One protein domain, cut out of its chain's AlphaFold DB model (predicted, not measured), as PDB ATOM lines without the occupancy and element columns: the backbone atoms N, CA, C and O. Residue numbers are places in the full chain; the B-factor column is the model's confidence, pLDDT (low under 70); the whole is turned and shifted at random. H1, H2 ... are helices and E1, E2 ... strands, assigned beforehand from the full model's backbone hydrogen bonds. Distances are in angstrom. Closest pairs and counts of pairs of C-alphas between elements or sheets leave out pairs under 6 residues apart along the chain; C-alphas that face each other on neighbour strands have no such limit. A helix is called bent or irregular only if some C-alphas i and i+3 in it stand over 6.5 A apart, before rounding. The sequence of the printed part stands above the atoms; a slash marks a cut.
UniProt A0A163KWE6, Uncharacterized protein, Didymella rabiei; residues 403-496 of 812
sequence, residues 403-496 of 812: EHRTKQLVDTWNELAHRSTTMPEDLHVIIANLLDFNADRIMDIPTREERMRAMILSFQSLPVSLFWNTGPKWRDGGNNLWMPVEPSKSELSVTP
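Overview. This is residues 403 to 496 of the 812 residues of an uncharacterized protein of Didymella rabiei (UniProt A0A163KWE6). A small rounded helical body has H2 and H4 side by side and the short helix H3 set steeply to both, while the long helix H1 meets H2 with residues 412 to 413 alone. Away from H2 and H3, the short strand E1, the short helix H5 and a long winding stretch without named elements, residues 469 to 496, make up the rest; its last residues run back between H1 and H5. The printed part has 94 residues, with five named helices and one named strand in the order H1, H2, H3, H4, E1, H5, and its class is mostly helix. It is compact, with a radius of gyration of the C-alphas of 12.2 A and spans of 32 by 28 by 27 A.

Along the chain. H1, residues 403 to 417, begins at C-alpha 403, (6.589, -12.855, 11.479), and is 21.0 A long. H2, residues 424 to 434, is 15.9 A long; it is neither bent nor irregular, but only just: C-alphas 425 and 428 are 6.1 A apart. H3 is residues 439 to 444, 8.6 A. H4, residues 448 to 456, is 12.2 A long and begins at C-alpha 448, (2.316, 9.052, -1.638). E1 is residues 461 to 463, 7.0 A. H5, residues 464 to 468, is 8.1 A long and ends at C-alpha 468, (-6.963, 2.512, 14.631); it too is only just neither bent nor irregular, with C-alphas 464 and 467 6.1 A apart.

Arrangement. H2 is the hub, touching three helices. H1 and H2 form a helical hairpin and only just touch, with 3 pairs of C-alphas within 8 A, the closest those of Thr 412 and Leu 434 at 6.9 A; they run opposite ways at a shallow tilt of 30 degrees. H2 touches H4, closest at the C-alphas of His 428 and Arg 451, 7.3 A, the same way at a shallow tilt of 18 degrees. H3 touches H2, closest at the C-alphas of Ala 432 and Ala 439, 5.3 A, and H4, closest at those of Ile 442 and Arg 451, 5.8 A; each time the tilt is steep, 46 degrees, opposite ways. H1 and H4 are apart, and H5 touches no helix. E1 pairs with no named strand; the closest C-alphas of H1 and E1, Thr 406 and Leu 462, are 6.4 A apart. E1 and H5 meet only through their link. Each O i to N i+4 pair is within hydrogen-bond range in H1, H3 and H4, against 5 of 7 in H2 and 0 of 1 in H5, where 2 of 2 O i to N i+3 pairs are.

Size, cuts and confidence. The two C-alphas farthest apart, Thr 422 and Pro 496, are 32.9 A apart. The printed part has no cut. The link from H1 to H2 is short, the others are tight. In this predicted model the mean pLDDT of the printed part is 84.6, and residues 403 and 477 are under 70.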
ATOM      1  N   GLU A 403       6.648 -13.412  10.120       69.62
ATOM      2  CA  GLU A 403       6.589 -12.855  11.479       69.62
ATOM      3  C   GLU A 403       7.672 -11.790  11.719       69.62
ATOM      4  O   GLU A 403       7.419 -10.754  12.329       69.62
ATOM      5  N   HIS A 404       8.883 -12.019  11.199       74.12
ATOM      6  CA  HIS A 404      10.000 -11.087  11.357       74.12
ATOM      7  C   HIS A 404       9.830  -9.864  10.454       74.12
ATOM      8  O   HIS A 404      10.151  -8.762  10.883       74.12
ATOM      9  N   ARG A 405       9.271 -10.034   9.246       77.81
ATOM     10  CA  ARG A 405       8.926  -8.902   8.369       77.81
ATOM     11  C   ARG A 405       7.845  -8.021   8.986       77.81
ATOM     12  O   ARG A 405       7.975  -6.804   8.984       77.81
ATOM     13  N   THR A 406       6.813  -8.626   9.569       81.50
ATOM     14  CA  THR A 406       5.753  -7.884  10.272       81.50
ATOM     15  C   THR A 406       6.328  -7.112  11.459       81.50
ATOM     16  O   THR A 406       6.004  -5.943  11.656       81.50
ATOM     17  N   LYS A 407       7.239  -7.730  12.223       82.75
ATOM     18  CA  LYS A 407       7.948  -7.043  13.307       82.75
ATOM     19  C   LYS A 407       8.792  -5.870  12.786       82.75
ATOM     20  O   LYS A 407       8.667  -4.777  13.320       82.75
ATOM     21  N   GLN A 408       9.569  -6.071  11.718       83.38
ATOM     22  CA  GLN A 408      10.372  -5.025  11.066       83.38
ATOM     23  C   GLN A 408       9.503  -3.838  10.624       83.38
ATOM     24  O   GLN A 408       9.887  -2.691  10.846       83.38
ATOM     25  N   LEU A 409       8.315  -4.103  10.060       87.75
ATOM     26  CA  LEU A 409       7.328  -3.072   9.732       87.75
ATOM     27  C   LEU A 409       6.927  -2.266  10.966       87.75
ATOM     28  O   LEU A 409       6.990  -1.041  10.935       87.75
ATOM     29  N   VAL A 410       6.536  -2.942  12.046       89.00
ATOM     30  CA  VAL A 410       6.081  -2.289  13.281       89.00
ATOM     31  C   VAL A 410       7.197  -1.491  13.953       89.00
ATOM     32  O   VAL A 410       6.972  -0.338  14.316       89.00
ATOM     33  N   ASP A 411       8.399  -2.054  14.078       86.06
ATOM     34  CA  ASP A 411       9.544  -1.372  14.690       86.06
ATOM     35  C   ASP A 411       9.925  -0.121  13.881       86.06
ATOM     36  O   ASP A 411      10.027   0.977  14.431       86.06
ATOM     37  N   THR A 412      10.049  -0.266  12.555       88.81
ATOM     38  CA  THR A 412      10.366   0.841  11.639       88.81
ATOM     39  C   THR A 412       9.295   1.926  11.701       88.81
ATOM     40  O   THR A 412       9.612   3.115  11.782       88.81
ATOM     41  N   TRP A 413       8.020   1.529  11.687       91.81
ATOM     42  CA  TRP A 413       6.890   2.448  11.774       91.81
ATOM     43  C   TRP A 413       6.924   3.253  13.071       91.81
ATOM     44  O   TRP A 413       6.829   4.479  13.039       91.81
ATOM     45  N   ASN A 414       7.087   2.573  14.207       89.31
ATOM     46  CA  ASN A 414       7.064   3.193  15.528       89.31
ATOM     47  C   ASN A 414       8.276   4.101  15.759       89.31
ATOM     48  O   ASN A 414       8.138   5.159  16.372       89.31
ATOM     49  N   GLU A 415       9.451   3.751  15.233       87.56
ATOM     50  CA  GLU A 415      10.613   4.641  15.282       87.56
ATOM     51  C   GLU A 415      10.411   5.898  14.428       87.56
ATOM     52  O   GLU A 415      10.704   7.007  14.883       87.56
ATOM     53  N   LEU A 416       9.869   5.764  13.213       89.69
ATOM     54  CA  LEU A 416       9.598   6.909  12.336       89.69
ATOM     55  C   LEU A 416       8.473   7.809  12.866       89.69
ATOM     56  O   LEU A 416       8.581   9.030  12.751       89.69
ATOM     57  N   ALA A 417       7.448   7.234  13.499       86.50
ATOM     58  CA  ALA A 417       6.318   7.936  14.112       86.50
ATOM     59  C   ALA A 417       6.729   9.026  15.119       86.50
ATOM     60  O   ALA A 417       6.039  10.039  15.274       86.50
ATOM     61  N   HIS A 418       7.853   8.818  15.809       82.62
ATOM     62  CA  HIS A 418       8.361   9.711  16.854       82.62
ATOM     63  C   HIS A 418       9.496  10.623  16.394       82.62
ATOM     64  O   HIS A 418      10.047  11.391  17.193       82.62
ATOM     65  N   ARG A 419       9.864  10.551  15.114       86.31
ATOM     66  CA  ARG A 419      10.953  11.329  14.527       86.31
ATOM     67  C   ARG A 419      10.415  12.506  13.723       86.31
ATOM     68  O   ARG A 419       9.311  12.501  13.193       86.31
ATOM     69  N   SER A 420      11.214  13.566  13.674       84.12
ATOM     70  CA  SER A 420      10.896  14.795  12.952       84.12
ATOM     71  C   SER A 420      11.534  14.798  11.564       84.12
ATOM     72  O   SER A 420      12.691  14.401  11.386       84.12
ATOM     73  N   THR A 421      10.796  15.321  10.587       84.94
ATOM     74  CA  THR A 421      11.283  15.595   9.234       84.94
ATOM     75  C   THR A 421      10.762  16.948   8.754       84.94
ATOM     76  O   THR A 421       9.687  17.392   9.154       84.94
ATOM     77  N   THR A 422      11.545  17.623   7.914       79.62
ATOM     78  CA  THR A 422      11.133  18.828   7.171       79.62
ATOM     79  C   THR A 422      10.620  18.503   5.769       79.62
ATOM     80  O   THR A 422      10.033  19.376   5.141       79.62
ATOM     81  N   MET A 423      10.840  17.271   5.298       81.81
ATOM     82  CA  MET A 423      10.433  16.766   3.985       81.81
ATOM     83  C   MET A 423       9.637  15.464   4.194       81.81
ATOM     84  O   MET A 423      10.240  14.396   4.324       81.81
ATOM     85  N   PRO A 424       8.298  15.524   4.324       80.19
ATOM     86  CA  PRO A 424       7.454  14.335   4.496       80.19
ATOM     87  C   PRO A 424       7.546  13.352   3.320       80.19
ATOM     88  O   PRO A 424       7.458  12.140   3.498       80.19
ATOM     89  N   GLU A 425       7.799  13.853   2.110       80.81
ATOM     90  CA  GLU A 425       7.956  13.040   0.901       80.81
ATOM     91  C   GLU A 425       9.115  12.040   1.026       80.81
ATOM     92  O   GLU A 425       9.009  10.910   0.547       80.81
ATOM     93  N   ASP A 426      10.182  12.431   1.726       86.38
ATOM     94  CA  ASP A 426      11.368  11.606   1.949       86.38
ATOM     95  C   ASP A 426      11.101  10.433   2.904       86.38
ATOM     96  O   ASP A 426      11.824   9.437   2.869       86.38
ATOM     97  N   LEU A 427      10.041  10.486   3.726       89.75
ATOM     98  CA  LEU A 427       9.682   9.371   4.619       89.75
ATOM     99  C   LEU A 427       9.444   8.076   3.846       89.75
ATOM    100  O   LEU A 427       9.741   7.000   4.354       89.75
ATOM    101  N   HIS A 428       8.950   8.184   2.612       90.31
ATOM    102  CA  HIS A 428       8.684   7.039   1.747       90.31
ATOM    103  C   HIS A 428       9.980   6.391   1.253       90.31
ATOM    104  O   HIS A 428      10.038   5.172   1.137       90.31
ATOM    105  N   VAL A 429      11.031   7.186   1.024       86.44
ATOM    106  CA  VAL A 429      12.377   6.683   0.700       86.44
ATOM    107  C   VAL A 429      12.948   5.939   1.902       86.44
ATOM    108  O   VAL A 429      13.415   4.809   1.769       86.44
ATOM    109  N   ILE A 430      12.853   6.552   3.085       89.06
ATOM    110  CA  ILE A 430      13.397   5.998   4.326       89.06
ATOM    111  C   ILE A 430      12.720   4.675   4.680       89.06
ATOM    112  O   ILE A 430      13.398   3.672   4.884       89.06
ATOM    113  N   ILE A 431      11.385   4.654   4.725       89.25
ATOM    114  CA  ILE A 431      10.644   3.437   5.062       89.25
ATOM    115  C   ILE A 431      10.836   2.353   3.996       89.25
ATOM    116  O   ILE A 431      10.975   1.189   4.354       89.25
ATOM    117  N   ALA A 432      10.928   2.709   2.706       85.12
ATOM    118  CA  ALA A 432      11.218   1.740   1.653       85.12
ATOM    119  C   ALA A 432      12.565   1.048   1.895       85.12
ATOM    120  O   ALA A 432      12.619  -0.178   1.922       85.12
ATOM    121  N   ASN A 433      13.624   1.821   2.153       81.31
ATOM    122  CA  ASN A 433      14.955   1.276   2.423       81.31
ATOM    123  C   ASN A 433      14.991   0.414   3.694       81.31
ATOM    124  O   ASN A 433      15.613  -0.642   3.693       81.31
ATOM    125  N   LEU A 434      14.321   0.842   4.770       82.19
ATOM    126  CA  LEU A 434      14.302   0.115   6.046       82.19
ATOM    127  C   LEU A 434      13.460  -1.172   6.018       82.19
ATOM    128  O   LEU A 434      13.676  -2.056   6.844       82.19
ATOM    129  N   LEU A 435      12.522  -1.289   5.073       80.00
ATOM    130  CA  LEU A 435      11.700  -2.484   4.843       80.00
ATOM    131  C   LEU A 435      12.209  -3.359   3.682       80.00
ATOM    132  O   LEU A 435      11.480  -4.244   3.214       80.00
ATOM    133  N   ASP A 436      13.443  -3.112   3.231       74.94
ATOM    134  CA  ASP A 436      14.131  -3.827   2.152       74.94
ATOM    135  C   ASP A 436      13.421  -3.737   0.781       74.94
ATOM    136  O   ASP A 436      13.497  -4.646  -0.048       74.94
ATOM    137  N   PHE A 437      12.718  -2.631   0.520       76.12
ATOM    138  CA  PHE A 437      12.195  -2.298  -0.807       76.12
ATOM    139  C   PHE A 437      13.218  -1.500  -1.620       76.12
ATOM    140  O   PHE A 437      14.005  -0.717  -1.091       76.12
ATOM    141  N   ASN A 438      13.157  -1.628  -2.947       73.56
ATOM    142  CA  ASN A 438      13.890  -0.732  -3.834       73.56
ATOM    143  C   ASN A 438      13.228   0.659  -3.812       73.56
ATOM    144  O   ASN A 438      12.145   0.847  -4.374       73.56
ATOM    145  N   ALA A 439      13.874   1.624  -3.150       77.00
ATOM    146  CA  ALA A 439      13.339   2.971  -2.999       77.00
ATOM    147  C   ALA A 439      13.110   3.677  -4.343       77.00
ATOM    148  O   ALA A 439      12.093   4.347  -4.481       77.00
ATOM    149  N   ASP A 440      13.968   3.492  -5.353       71.88
ATOM    150  CA  ASP A 440      13.757   4.077  -6.686       71.88
ATOM    151  C   ASP A 440      12.425   3.624  -7.297       71.88
ATOM    152  O   ASP A 440      11.621   4.454  -7.716       71.88
ATOM    153  N   ARG A 441      12.135   2.318  -7.245       77.12
ATOM    154  CA  ARG A 441      10.880   1.741  -7.756       77.12
ATOM    155  C   ARG A 441       9.653   2.241  -7.012       77.12
ATOM    156  O   ARG A 441       8.623   2.487  -7.633       77.12
ATOM    157  N   ILE A 442       9.748   2.388  -5.692       81.38
ATOM    158  CA  ILE A 442       8.664   2.988  -4.909       81.38
ATOM    159  C   ILE A 442       8.496   4.456  -5.314       81.38
ATOM    160  O   ILE A 442       7.382   4.912  -5.539       81.38
ATOM    161  N   MET A 443       9.585   5.199  -5.487       81.81
ATOM    162  CA  MET A 443       9.539   6.619  -5.835       81.81
ATOM    163  C   MET A 443       9.144   6.908  -7.293       81.81
ATOM    164  O   MET A 443       8.849   8.070  -7.599       81.81
ATOM    165  N   ASP A 444       9.112   5.898  -8.167       81.19
ATOM    166  CA  ASP A 444       8.505   5.964  -9.506       81.19
ATOM    167  C   ASP A 444       6.969   6.025  -9.441       81.19
ATOM    168  O   ASP A 444       6.332   6.575 -10.342       81.19
ATOM    169  N   ILE A 445       6.362   5.520  -8.361       84.88
ATOM    170  CA  ILE A 445       4.922   5.646  -8.120       84.88
ATOM    171  C   ILE A 445       4.615   7.127  -7.824       84.88
ATOM    172  O   ILE A 445       5.272   7.736  -6.967       84.88
ATOM    173  N   PRO A 446       3.653   7.756  -8.522       85.25
ATOM    174  CA  PRO A 446       3.502   9.210  -8.512       85.25
ATOM    175  C   PRO A 446       2.977   9.754  -7.180       85.25
ATOM    176  O   PRO A 446       3.458  10.793  -6.721       85.25
ATOM    177  N   THR A 447       2.023   9.065  -6.552       89.12
ATOM    178  CA  THR A 447       1.344   9.547  -5.340       89.12
ATOM    179  C   THR A 447       1.875   8.868  -4.075       89.12
ATOM    180  O   THR A 447       2.324   7.723  -4.105       89.12
ATOM    181  N   ARG A 448       1.844   9.576  -2.939       89.69
ATOM    182  CA  ARG A 448       2.316   9.052  -1.638       89.69
ATOM    183  C   ARG A 448       1.415   7.921  -1.146       89.69
ATOM    184  O   ARG A 448       1.874   6.900  -0.648       89.69
ATOM    185  N   GLU A 449       0.125   8.093  -1.383       89.31
ATOM    186  CA  GLU A 449      -0.946   7.161  -1.086       89.31
ATOM    187  C   GLU A 449      -0.693   5.810  -1.769       89.31
ATOM    188  O   GLU A 449      -0.677   4.773  -1.108       89.31
ATOM    189  N   GLU A 450      -0.408   5.815  -3.074       87.25
ATOM    190  CA  GLU A 450      -0.112   4.590  -3.820       87.25
ATOM    191  C   GLU A 450       1.227   3.968  -3.417       87.25
ATOM    192  O   GLU A 450       1.325   2.742  -3.360       87.25
ATOM    193  N   ARG A 451       2.245   4.778  -3.086       88.75
ATOM    194  CA  ARG A 451       3.528   4.274  -2.562       88.75
ATOM    195  C   ARG A 451       3.328   3.479  -1.283       88.75
ATOM    196  O   ARG A 451       3.794   2.345  -1.179       88.75
ATOM    197  N   MET A 452       2.630   4.069  -0.315       90.50
ATOM    198  CA  MET A 452       2.380   3.422   0.968       90.50
ATOM    199  C   MET A 452       1.479   2.199   0.806       90.50
ATOM    200  O   MET A 452       1.759   1.143   1.375       90.50
ATOM    201  N   ARG A 453       0.457   2.297  -0.051       88.44
ATOM    202  CA  ARG A 453      -0.396   1.166  -0.423       88.44
ATOM    203  C   ARG A 453       0.426  -0.001  -0.975       88.44
ATOM    204  O   ARG A 453       0.250  -1.129  -0.522       88.44
ATOM    205  N   ALA A 454       1.329   0.265  -1.919       86.69
ATOM    206  CA  ALA A 454       2.197  -0.743  -2.519       86.69
ATOM    207  C   ALA A 454       3.105  -1.416  -1.483       86.69
ATOM    208  O   ALA A 454       3.226  -2.642  -1.484       86.69
ATOM    209  N   MET A 455       3.695  -0.643  -0.568       87.69
ATOM    210  CA  MET A 455       4.547  -1.189   0.491       87.69
ATOM    211  C   MET A 455       3.755  -2.045   1.484       87.69
ATOM    212  O   MET A 455       4.129  -3.190   1.723       87.69
ATOM    213  N   ILE A 456       2.641  -1.541   2.026       89.31
ATOM    214  CA  ILE A 456       1.841  -2.260   3.033       89.31
ATOM    215  C   ILE A 456       1.208  -3.528   2.436       89.31
ATOM    216  O   ILE A 456       1.297  -4.593   3.039       89.31
ATOM    217  N   LEU A 457       0.633  -3.470   1.230       87.19
ATOM    218  CA  LEU A 457       0.016  -4.648   0.597       87.19
ATOM    219  C   LEU A 457       1.039  -5.662   0.044       87.19
ATOM    220  O   LEU A 457       0.648  -6.681  -0.523       87.19
ATOM    221  N   SER A 458       2.343  -5.410   0.205       84.56
ATOM    222  CA  SER A 458       3.394  -6.387  -0.113       84.56
ATOM    223  C   SER A 458       3.645  -7.400   1.018       84.56
ATOM    224  O   SER A 458       4.377  -8.368   0.801       84.56
ATOM    225  N   PHE A 459       3.072  -7.195   2.209       84.62
ATOM    226  CA  PHE A 459       3.175  -8.117   3.347       84.62
ATOM    227  C   PHE A 459       2.069  -9.183   3.292       84.62
ATOM    228  O   PHE A 459       0.957  -8.904   2.853       84.62
ATOM    229  N   GLN A 460       2.361 -10.409   3.740       83.19
ATOM    230  CA  GLN A 460       1.358 -11.484   3.850       83.19
ATOM    231  C   GLN A 460       0.544 -11.353   5.138       83.19
ATOM    232  O   GLN A 460      -0.615 -11.759   5.180       83.19
ATOM    233  N   SER A 461       1.150 -10.790   6.182       85.62
ATOM    234  CA  SER A 461       0.499 -10.522   7.462       85.62
ATOM    235  C   SER A 461       0.664  -9.055   7.841       85.62
ATOM    236  O   SER A 461       1.738  -8.477   7.696       85.62
ATOM    237  N   LEU A 462      -0.411  -8.449   8.338       90.44
ATOM    238  CA  LEU A 462      -0.444  -7.046   8.732       90.44
ATOM    239  C   LEU A 462      -0.900  -6.895  10.182       90.44
ATOM    240  O   LEU A 462      -1.743  -7.663  10.638       90.44
ATOM    241  N   PRO A 463      -0.393  -5.907  10.930       91.88
ATOM    242  CA  PRO A 463      -0.870  -5.649  12.280       91.88
ATOM    243  C   PRO A 463      -2.285  -5.054  12.253       91.88
ATOM    244  O   PRO A 463      -2.549  -4.073  11.553       91.88
ATOM    245  N   VAL A 464      -3.194  -5.599  13.067       91.06
ATOM    246  CA  VAL A 464      -4.594  -5.124  13.165       91.06
ATOM    247  C   VAL A 464      -4.657  -3.664  13.636       91.06
ATOM    248  O   VAL A 464      -5.577  -2.924  13.291       91.06
ATOM    249  N   SER A 465      -3.626  -3.207  14.350       90.62
ATOM    250  CA  SER A 465      -3.500  -1.827  14.826       90.62
ATOM    251  C   SER A 465      -3.452  -0.749  13.748       90.62
ATOM    252  O   SER A 465      -3.711   0.417  14.051       90.62
ATOM    253  N   LEU A 466      -3.244  -1.120  12.483       91.81
ATOM    254  CA  LEU A 466      -3.415  -0.204  11.354       91.81
ATOM    255  C   LEU A 466      -4.837   0.378  11.288       91.81
ATOM    256  O   LEU A 466      -4.996   1.548  10.936       91.81
ATOM    257  N   PHE A 467      -5.867  -0.373  11.695       91.31
ATOM    258  CA  PHE A 467      -7.255   0.100  11.644       91.31
ATOM    259  C   PHE A 467      -7.530   1.291  12.568       91.31
ATOM    260  O   PHE A 467      -8.340   2.159  12.229       91.31
ATOM    261  N   TRP A 468      -6.839   1.384  13.704       90.19
ATOM    262  CA  TRP A 468      -6.963   2.512  14.631       90.19
ATOM    263  C   TRP A 468      -5.794   3.495  14.565       90.19
ATOM    264  O   TRP A 468      -5.592   4.293  15.480       90.19
ATOM    265  N   ASN A 469      -5.044   3.480  13.460       89.56
ATOM    266  CA  ASN A 469      -4.095   4.541  13.164       89.56
ATOM    267  C   ASN A 469      -4.856   5.854  12.908       89.56
ATOM    268  O   ASN A 469      -5.834   5.874  12.157       89.56
ATOM    269  N   THR A 470      -4.418   6.944  13.533       85.81
ATOM    270  CA  THR A 470      -5.033   8.281  13.447       85.81
ATOM    271  C   THR A 470      -4.179   9.244  12.624       85.81
ATOM    272  O   THR A 470      -4.362  10.456  12.698       85.81
ATOM    273  N   GLY A 471      -3.202   8.721  11.883       83.06
ATOM    274  CA  GLY A 471      -2.395   9.482  10.945       83.06
ATOM    275  C   GLY A 471      -3.177   9.929   9.715       83.06
ATOM    276  O   GLY A 471      -4.325   9.517   9.525       83.06
ATOM    277  N   PRO A 472      -2.547  10.734   8.845       84.56
ATOM    278  CA  PRO A 472      -3.172  11.161   7.604       84.56
ATOM    279  C   PRO A 472      -3.540   9.940   6.748       84.56
ATOM    280  O   PRO A 472      -2.716   9.046   6.539       84.56
ATOM    281  N   LYS A 473      -4.788   9.890   6.274       85.00
ATOM    282  CA  LYS A 473      -5.333   8.774   5.481       85.00
ATOM    283  C   LYS A 473      -5.675   9.197   4.062       85.00
ATOM    284  O   LYS A 473      -5.913  10.377   3.789       85.00
ATOM    285  N   TRP A 474      -5.767   8.213   3.176       82.62
ATOM    286  CA  TRP A 474      -6.141   8.414   1.781       82.62
ATOM    287  C   TRP A 474      -7.633   8.746   1.636       82.62
ATOM    288  O   TRP A 474      -8.481   7.872   1.777       82.62
ATOM    289  N   ARG A 475      -7.965  10.009   1.331       72.81
ATOM    290  CA  ARG A 475      -9.360  10.505   1.281       72.81
ATOM    291  C   ARG A 475     -10.268   9.747   0.305       72.81
ATOM    292  O   ARG A 475     -11.423   9.505   0.642       72.81
ATOM    293  N   ASP A 476      -9.722   9.332  -0.836       73.88
ATOM    294  CA  ASP A 476     -10.448   8.655  -1.919       73.88
ATOM    295  C   ASP A 476     -10.086   7.163  -2.025       73.88
ATOM    296  O   ASP A 476     -10.268   6.535  -3.064       73.88
ATOM    297  N   GLY A 477      -9.559   6.580  -0.944       69.81
ATOM    298  CA  GLY A 477      -9.009   5.222  -0.940       69.81
ATOM    299  C   GLY A 477     -10.033   4.085  -1.012       69.81
ATOM    300  O   GLY A 477      -9.630   2.930  -0.913       69.81
ATOM    301  N   GLY A 478     -11.334   4.367  -1.138       83.88
ATOM    302  CA  GLY A 478     -12.375   3.332  -1.190       83.88
ATOM    303  C   GLY A 478     -12.350   2.425   0.046       83.88
ATOM    304  O   GLY A 478     -12.438   2.907   1.177       83.88
ATOM    305  N   ASN A 479     -12.178   1.116  -0.151       85.75
ATOM    306  CA  ASN A 479     -12.054   0.154   0.952       85.75
ATOM    307  C   ASN A 479     -10.681   0.216   1.660       85.75
ATOM    308  O   ASN A 479     -10.499  -0.403   2.706       85.75
ATOM    309  N   ASN A 480      -9.723   0.992   1.145       88.12
ATOM    310  CA  ASN A 480      -8.389   1.188   1.727       88.12
ATOM    311  C   ASN A 480      -8.298   2.415   2.651       88.12
ATOM    312  O   ASN A 480      -7.200   2.827   3.020       88.12
ATOM    313  N   LEU A 481      -9.429   3.000   3.064       87.19
ATOM    314  CA  LEU A 481      -9.479   4.156   3.975       87.19
ATOM    315  C   LEU A 481      -8.788   3.929   5.327       87.19
ATOM    316  O   LEU A 481      -8.489   4.894   6.024       87.19
ATOM    317  N   TRP A 482      -8.549   2.679   5.720       89.00
ATOM    318  CA  TRP A 482      -7.802   2.343   6.929       89.00
ATOM    319  C   TRP A 482      -6.299   2.598   6.799       89.00
ATOM    320  O   TRP A 482      -5.639   2.762   7.824       89.00
ATOM    321  N   MET A 483      -5.769   2.653   5.574       90.00
ATOM    322  CA  MET A 483      -4.339   2.764   5.317       90.00
ATOM    323  C   MET A 483      -3.842   4.190   5.599       90.00
ATOM    324  O   MET A 483      -4.285   5.142   4.944       90.00
ATOM    325  N   PRO A 484      -2.916   4.369   6.554       90.94
ATOM    326  CA  PRO A 484      -2.194   5.628   6.694       90.94
ATOM    327  C   PRO A 484      -1.310   5.881   5.463       90.94
ATOM    328  O   PRO A 484      -0.811   4.937   4.855       90.94
ATOM    329  N   VAL A 485      -1.102   7.149   5.103       90.81
ATOM    330  CA  VAL A 485      -0.225   7.541   3.979       90.81
ATOM    331  C   VAL A 485       1.242   7.645   4.399       90.81
ATOM    332  O   VAL A 485       2.128   7.545   3.564       90.81
ATOM    333  N   GLU A 486       1.507   7.832   5.690       89.56
ATOM    334  CA  GLU A 486       2.848   7.952   6.262       89.56
ATOM    335  C   GLU A 486       2.847   7.549   7.748       89.56
ATOM    336  O   GLU A 486       1.790   7.607   8.393       89.56
ATOM    337  N   PRO A 487       4.007   7.151   8.311       88.81
ATOM    338  CA  PRO A 487       4.155   6.967   9.748       88.81
ATOM    339  C   PRO A 487       3.720   8.213  10.514       88.81
ATOM    340  O   PRO A 487       4.172   9.325  10.250       88.81
ATOM    341  N   SER A 488       2.829   8.013  11.477       78.81
ATOM    342  CA  SER A 488       2.230   9.067  12.292       78.81
ATOM    343  C   SER A 488       2.392   8.729  13.770       78.81
ATOM    344  O   SER A 488       2.760   7.610  14.106       78.81
ATOM    345  N   LYS A 489       2.029   9.644  14.676       74.31
ATOM    346  CA  LYS A 489       2.088   9.437  16.140       74.31
ATOM    347  C   LYS A 489       1.288   8.236  16.681       74.31
ATOM    348  O   LYS A 489       1.325   7.971  17.887       74.31
ATOM    349  N   SER A 490       0.531   7.548  15.832       82.62
ATOM    350  CA  SER A 490      -0.113   6.281  16.156       82.62
ATOM    351  C   SER A 490       0.855   5.120  15.948       82.62
ATOM    352  O   SER A 490       1.146   4.726  14.816       82.62
ATOM    353  N   GLU A 491       1.310   4.564  17.067       86.19
ATOM    354  CA  GLU A 491       2.113   3.343  17.101       86.19
ATOM    355  C   GLU A 491       1.293   2.117  16.687       86.19
ATOM    356  O   GLU A 491       0.086   2.029  16.943       86.19
ATOM    357  N   LEU A 492       1.981   1.162  16.074       90.00
ATOM    358  CA  LEU A 492       1.475  -0.155  15.733       90.00
ATOM    359  C   LEU A 492       1.885  -1.172  16.802       90.00
ATOM    360  O   LEU A 492       2.968  -1.105  17.384       90.00
ATOM    361  N   SER A 493       1.016  -2.147  17.026       86.19
ATOM    362  CA  SER A 493       1.283  -3.355  17.799       86.19
ATOM    363  C   SER A 493       1.646  -4.512  16.867       86.19
ATOM    364  O   SER A 493       1.039  -4.675  15.813       86.19
ATOM    365  N   VAL A 494       2.607  -5.348  17.271       80.94
ATOM    366  CA  VAL A 494       3.010  -6.545  16.502       80.94
ATOM    367  C   VAL A 494       1.888  -7.582  16.439       80.94
ATOM    368  O   VAL A 494       1.789  -8.329  15.473       80.94
ATOM    369  N   THR A 495       1.037  -7.629  17.464       81.81
ATOM    370  CA  THR A 495      -0.107  -8.541  17.542       81.81
ATOM    371  C   THR A 495      -1.369  -7.784  17.975       81.81
ATOM    372  O   THR A 495      -1.256  -6.733  18.616       81.81
ATOM    373  N   PRO A 496      -2.568  -8.281  17.626       84.75
ATOM    374  CA  PRO A 496      -2.813  -9.386  16.693       84.75
ATOM    375  C   PRO A 496      -2.525  -8.997  15.233       84.75
ATOM    376  O   PRO A 496      -2.404  -7.814  14.903       84.75
TER     377      PRO A 496